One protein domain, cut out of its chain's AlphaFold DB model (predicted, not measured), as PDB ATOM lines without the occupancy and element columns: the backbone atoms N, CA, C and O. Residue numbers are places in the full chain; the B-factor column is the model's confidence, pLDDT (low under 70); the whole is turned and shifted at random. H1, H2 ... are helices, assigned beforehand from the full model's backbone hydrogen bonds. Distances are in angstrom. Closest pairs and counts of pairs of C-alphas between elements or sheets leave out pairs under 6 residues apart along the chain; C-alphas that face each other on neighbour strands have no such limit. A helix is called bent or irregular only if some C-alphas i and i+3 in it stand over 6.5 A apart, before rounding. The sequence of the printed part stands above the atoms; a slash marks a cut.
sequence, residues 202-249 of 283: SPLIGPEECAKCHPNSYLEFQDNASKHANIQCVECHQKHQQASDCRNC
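What this domain is: This is residues 202 to 249 of the 283 residues of an uncharacterized protein of Methanosarcinales archaeon (UniProt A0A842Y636). Four short helices, H1 to H4 in chain order, follow one another round a small ring with few contacts, H4 coming back near H1; a tail without a named element, residues 237 to 249, runs on past H4. The printed part has 48 residues, under half of them in named elements; the class is all helix, with no named strand. It is compact, with a radius of gyration of the C-alphas of 10.6 A and spans of 25 by 23 by 18 A.

How they stand to each other: H1, residues 207 to 211, touches H2, residues 215 to 223; their closest C-alphas, of Ala 211 and Tyr 218, are 5.5 A apart. H3, residues 227 to 230, is close to but not clearly touching H2, the closest C-alphas being Phe 221 and Ala 229, 6.0 A. H4, residues 233 to 236, is close to but not clearly touching H1, the closest C-alphas being Pro 207 and Cys 233, 5.8 A. H2 and H4 are apart. In H1 and H2 every O i to N i+4 pair is within hydrogen-bond range; H3 and H4 are too short for one.

Where its parts are: H1 begins at C-alpha 207 (326.384, 103.806, 234.060). H2 is 12.2 A long. H3 is neither bent nor irregular, but only just: C-alphas 227 and 230 are 6.3 A apart. H4 ends at C-alpha 236 (331.859, 111.903, 227.799).

The domain as a whole: The C-alphas farthest apart, of Lys 212 and Arg 247, are 28.5 A apart. The printed part has no cut, and its three links are tight. Residues 203 to 204 and 225 have pLDDT under 70.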
ATOM      1  N   SER A 202     337.521 105.534 236.275       73.06
ATOM      2  CA  SER A 202     337.968 104.315 235.611       73.06
ATOM      3  C   SER A 202     336.951 103.909 234.539       73.06
ATOM      4  O   SER A 202     335.749 103.943 234.811       73.06
ATOM      5  N   PRO A 203     337.392 103.427 233.361       68.12
ATOM      6  CA  PRO A 203     336.512 102.823 232.355       68.12
ATOM      7  C   PRO A 203     335.670 101.652 232.880       68.12
ATOM      8  O   PRO A 203     334.743 101.205 232.213       68.12
ATOM      9  N   LEU A 204     336.021 101.124 234.057       67.50
ATOM     10  CA  LEU A 204     335.307 100.049 234.737       67.50
ATOM     11  C   LEU A 204     334.069 100.529 235.511       67.50
ATOM     12  O   LEU A 204     333.292  99.688 235.951       67.50
ATOM     13  N   ILE A 205     333.883 101.842 235.695       77.62
ATOM     14  CA  ILE A 205     332.685 102.398 236.335       77.62
ATOM     15  C   ILE A 205     331.560 102.447 235.299       77.62
ATOM     16  O   ILE A 205     331.579 103.269 234.380       77.62
ATOM     17  N   GLY A 206     330.587 101.552 235.457       82.94
ATOM     18  CA  GLY A 206     329.414 101.471 234.595       82.94
ATOM     19  C   GLY A 206     328.369 102.561 234.878       82.94
ATOM     20  O   GLY A 206     328.384 103.204 235.934       82.94
ATOM     21  N   PRO A 207     327.426 102.783 233.947       84.50
ATOM     22  CA  PRO A 207     326.384 103.806 234.060       84.50
ATOM     23  C   PRO A 207     325.447 103.596 235.262       84.50
ATOM     24  O   PRO A 207     324.875 104.559 235.775       84.50
ATOM     25  N   GLU A 208     325.308 102.364 235.751       85.25
ATOM     26  CA  GLU A 208     324.560 102.023 236.963       85.25
ATOM     27  C   GLU A 208     325.120 102.685 238.227       85.25
ATOM     28  O   GLU A 208     324.354 103.061 239.114       85.25
ATOM     29  N   GLU A 209     326.436 102.892 238.297       83.62
ATOM     30  CA  GLU A 209     327.075 103.586 239.415       83.62
ATOM     31  C   GLU A 209     326.757 105.082 239.374       83.62
ATOM     32  O   GLU A 209     326.438 105.690 240.397       83.62
ATOM     33  N   CYS A 210     326.718 105.669 238.174       85.44
ATOM     34  CA  CYS A 210     326.289 107.052 237.976       85.44
ATOM     35  C   CYS A 210     324.802 107.246 238.322       85.44
ATOM     36  O   CYS A 210     324.427 108.276 238.887       85.44
ATOM     37  N   ALA A 211     323.957 106.252 238.028       88.38
ATOM     38  CA  ALA A 211     322.514 106.290 238.268       88.38
ATOM     39  C   ALA A 211     322.143 106.412 239.755       88.38
ATOM     40  O   ALA A 211     321.067 106.923 240.067       88.38
ATOM     41  N   LYS A 212     323.035 106.009 240.672       85.25
ATOM     42  CA  LYS A 212     322.839 106.169 242.125       85.25
ATOM     43  C   LYS A 212     322.682 107.641 242.529       85.25
ATOM     44  O   LYS A 212     321.903 107.942 243.425       85.25
ATOM     45  N   CYS A 213     323.371 108.559 241.844       85.06
ATOM     46  CA  CYS A 213     323.235 110.010 242.053       85.06
ATOM     47  C   CYS A 213     322.434 110.715 240.961       85.06
ATOM     48  O   CYS A 213     321.781 111.724 241.224       85.06
ATOM     49  N   HIS A 214     322.517 110.216 239.729       88.50
ATOM     50  CA  HIS A 214     321.941 110.832 238.537       88.50
ATOM     51  C   HIS A 214     320.855 109.942 237.911       88.50
ATOM     52  O   HIS A 214     320.956 109.589 236.732       88.50
ATOM     53  N   PRO A 215     319.795 109.575 238.659       89.31
ATOM     54  CA  PRO A 215     318.788 108.638 238.168       89.31
ATOM     55  C   PRO A 215     318.035 109.195 236.956       89.31
ATOM     56  O   PRO A 215     317.752 108.455 236.023       89.31
ATOM     57  N   ASN A 216     317.769 110.505 236.923       90.25
ATOM     58  CA  ASN A 216     317.063 111.130 235.803       90.25
ATOM     59  C   ASN A 216     317.882 111.072 234.511       90.25
ATOM     60  O   ASN A 216     317.360 110.649 233.490       90.25
ATOM     61  N   SER A 217     319.174 111.407 234.568       88.44
ATOM     62  CA  SER A 217     320.055 111.366 233.393       88.44
ATOM     63  C   SER A 217     320.265 109.945 232.878       88.44
ATOM     64  O   SER A 217     320.337 109.722 231.672       88.44
ATOM     65  N   TYR A 218     320.313 108.964 233.782       88.81
ATOM     66  CA  TYR A 218     320.343 107.557 233.401       88.81
ATOM     67  C   TYR A 218     319.058 107.137 232.671       88.81
ATOM     68  O   TYR A 218     319.129 106.491 231.627       88.81
ATOM     69  N   LEU A 219     317.889 107.541 233.179       87.44
ATOM     70  CA  LEU A 219     316.599 107.257 232.545       87.44
ATOM     71  C   LEU A 219     316.449 107.962 231.189       87.44
ATOM     72  O   LEU A 219     316.015 107.333 230.230       87.44
ATOM     73  N   GLU A 220     316.874 109.221 231.074       85.62
ATOM     74  CA  GLU A 220     316.888 109.979 229.813       85.62
ATOM     75  C   GLU A 220     317.693 109.254 228.720       85.62
ATOM     76  O   GLU A 220     317.230 109.130 227.582       85.62
ATOM     77  N   PHE A 221     318.853 108.695 229.081       82.62
ATOM     78  CA  PHE A 221     319.675 107.888 228.178       82.62
ATOM     79  C   PHE A 221     319.004 106.571 227.780       82.62
ATOM     80  O   PHE A 221     319.081 106.167 226.617       82.62
ATOM     81  N   GLN A 222     318.346 105.896 228.726       80.25
ATOM     82  CA  GLN A 222     317.618 104.654 228.449       80.25
ATOM     83  C   GLN A 222     316.416 104.879 227.528       80.25
ATOM     84  O   GLN A 222     316.167 104.074 226.626       80.25
ATOM     85  N   ASP A 223     315.692 105.979 227.721       81.12
ATOM     86  CA  ASP A 223     314.481 106.301 226.967       81.12
ATOM     87  C   ASP A 223     314.782 106.805 225.544       81.12
ATOM     88  O   ASP A 223     313.904 106.802 224.671       81.12
ATOM     89  N   ASN A 224     316.031 107.189 225.265       74.62
ATOM     90  CA  ASN A 224     316.455 107.720 223.978       74.62
ATOM     91  C   ASN A 224     317.552 106.869 223.313       74.62
ATOM     92  O   ASN A 224     318.746 107.168 223.363       74.62
ATOM     93  N   ALA A 225     317.116 105.830 222.594       69.88
ATOM     94  CA  ALA A 225     317.965 104.877 221.871       69.88
ATOM     95  C   ALA A 225     318.662 105.470 220.620       69.88
ATOM     96  O   ALA A 225     318.413 105.058 219.483       69.88
ATOM     97  N   SER A 226     319.544 106.451 220.811       79.12
ATOM     98  CA  SER A 226     320.480 106.922 219.787       79.12
ATOM     99  C   SER A 226     321.722 106.018 219.719       79.12
ATOM    100  O   SER A 226     321.916 105.135 220.553       79.12
ATOM    101  N   LYS A 227     322.628 106.251 218.757       80.88
ATOM    102  CA  LYS A 227     323.935 105.563 218.750       80.88
ATOM    103  C   LYS A 227     324.754 105.836 220.023       80.88
ATOM    104  O   LYS A 227     325.561 104.989 220.394       80.88
ATOM    105  N   HIS A 228     324.512 106.965 220.698       82.12
ATOM    106  CA  HIS A 228     325.163 107.308 221.965       82.12
ATOM    107  C   HIS A 228     324.637 106.478 223.147       82.12
ATOM    108  O   HIS A 228     325.316 106.410 224.160       82.12
ATOM    109  N   ALA A 229     323.504 105.773 223.016       80.56
ATOM    110  CA  ALA A 229     322.972 104.914 224.082       80.56
ATOM    111  C   ALA A 229     323.893 103.732 224.449       80.56
ATOM    112  O   ALA A 229     323.708 103.107 225.486       80.56
ATOM    113  N   ASN A 230     324.886 103.417 223.607       80.19
ATOM    114  CA  ASN A 230     325.876 102.367 223.870       80.19
ATOM    115  C   ASN A 230     327.223 102.910 224.381       80.19
ATOM    116  O   ASN A 230     328.162 102.134 224.560       80.19
ATOM    117  N   ILE A 231     327.352 104.224 224.567       82.62
ATOM    118  CA  ILE A 231     328.575 104.866 225.058       82.62
ATOM    119  C   ILE A 231     328.517 104.915 226.590       82.62
ATOM    120  O   ILE A 231     327.471 105.209 227.163       82.62
ATOM    121  N   GLN A 232     329.629 104.605 227.262       86.31
ATOM    122  CA  GLN A 232     329.703 104.681 228.724       86.31
ATOM    123  C   GLN A 232     329.711 106.143 229.184       86.31
ATOM    124  O   GLN A 232     330.295 106.996 228.517       86.31
ATOM    125  N   CYS A 233     329.134 106.439 230.354       87.69
ATOM    126  CA  CYS A 233     329.086 107.805 230.889       87.69
ATOM    127  C   CYS A 233     330.473 108.464 230.935       87.69
ATOM    128  O   CYS A 233     330.603 109.636 230.593       87.69
ATOM    129  N   VAL A 234     331.507 107.698 231.294       86.56
ATOM    130  CA  VAL A 234     332.903 108.152 231.433       86.56
ATOM    131  C   VAL A 234     333.578 108.563 230.117       86.56
ATOM    132  O   VAL A 234     334.549 109.312 230.138       86.56
ATOM    133  N   GLU A 235     333.056 108.131 228.967       86.00
ATOM    134  CA  GLU A 235     333.590 108.509 227.646       86.00
ATOM    135  C   GLU A 235     333.335 109.996 227.360       86.00
ATOM    136  O   GLU A 235     334.186 110.712 226.824       86.00
ATOM    137  N   CYS A 236     332.164 110.481 227.784       86.00
ATOM    138  CA  CYS A 236     331.859 111.903 227.799       86.00
ATOM    139  C   CYS A 236     332.401 112.540 229.085       86.00
ATOM    140  O   CYS A 236     333.113 113.537 229.037       86.00
ATOM    141  N   HIS A 237     332.124 111.950 230.244       86.44
ATOM    142  CA  HIS A 237     332.553 112.456 231.546       86.44
ATOM    143  C   HIS A 237     333.970 112.012 231.900       86.44
ATOM    144  O   HIS A 237     334.182 111.177 232.773       86.44
ATOM    145  N   GLN A 238     334.954 112.631 231.249       79.19
ATOM    146  CA  GLN A 238     336.373 112.375 231.521       79.19
ATOM    147  C   GLN A 238     336.801 112.845 232.919       79.19
ATOM    148  O   GLN A 238     337.823 112.408 233.447       79.19
ATOM    149  N   LYS A 239     336.037 113.769 233.510       79.75
ATOM    150  CA  LYS A 239     336.206 114.248 234.880       79.75
ATOM    151  C   LYS A 239     334.832 114.390 235.523       79.75
ATOM    152  O   LYS A 239     333.854 114.719 234.853       79.75
ATOM    153  N   HIS A 240     334.757 114.188 236.835       80.25
ATOM    154  CA  HIS A 240     333.514 114.405 237.569       80.25
ATOM    155  C   HIS A 240     332.950 115.800 237.293       80.25
ATOM    156  O   HIS A 240     333.693 116.779 237.329       80.25
ATOM    157  N   GLN A 241     331.640 115.882 237.046       77.44
ATOM    158  CA  GLN A 241     330.916 117.125 236.744       77.44
ATOM    159  C   GLN A 241     331.350 117.841 235.455       77.44
ATOM    160  O   GLN A 241     330.897 118.957 235.201       77.44
ATOM    161  N   GLN A 242     332.175 117.214 234.615       84.69
ATOM    162  CA  GLN A 242     332.611 117.795 233.352       84.69
ATOM    163  C   GLN A 242     332.480 116.780 232.216       84.69
ATOM    164  O   GLN A 242     333.104 115.724 232.238       84.69
ATOM    165  N   ALA A 243     331.676 117.120 231.210       84.50
ATOM    166  CA  ALA A 243     331.617 116.386 229.952       84.50
ATOM    167  C   ALA A 243     332.670 116.911 228.958       84.50
ATOM    168  O   ALA A 243     333.094 118.069 229.025       84.50
ATOM    169  N   SER A 244     333.097 116.051 228.041       83.94
ATOM    170  CA  SER A 244     333.941 116.379 226.902       83.94
ATOM    171  C   SER A 244     333.136 117.112 225.821       83.94
ATOM    172  O   SER A 244     331.915 117.001 225.736       83.94
ATOM    173  N   ASP A 245     333.828 117.906 224.999       82.31
ATOM    174  CA  ASP A 245     333.220 118.627 223.873       82.31
ATOM    175  C   ASP A 245     332.792 117.631 222.776       82.31
ATOM    176  O   ASP A 245     333.569 116.746 222.408       82.31
ATOM    177  N   CYS A 246     331.585 117.784 222.218       80.88
ATOM    178  CA  CYS A 246     331.046 116.918 221.162       80.88
ATOM    179  C   CYS A 246     331.981 116.806 219.942       80.88
ATOM    180  O   CYS A 246     332.050 115.757 219.293       80.88
ATOM    181  N   ARG A 247     332.736 117.870 219.641       79.38
ATOM    182  CA  ARG A 247     333.689 117.935 218.520       79.38
ATOM    183  C   ARG A 247     334.920 117.064 218.724       79.38
ATOM    184  O   ARG A 247     335.584 116.736 217.748       79.38
ATOM    185  N   ASN A 248     335.207 116.647 219.958       80.50
ATOM    186  CA  ASN A 248     336.305 115.720 220.227       80.50
ATOM    187  C   ASN A 248     336.089 114.360 219.541       80.50
ATOM    188  O   ASN A 248     337.061 113.660 219.274       80.50
ATOM    189  N   CYS A 249     334.836 114.012 219.222       81.50
ATOM    190  CA  CYS A 249     334.477 112.784 218.510       81.50
ATOM    191  C   CYS A 249     333.826 113.048 217.141       81.50
ATOM    192  O   CYS A 249     334.006 112.253 216.220       81.50
TER     193      CYS A 249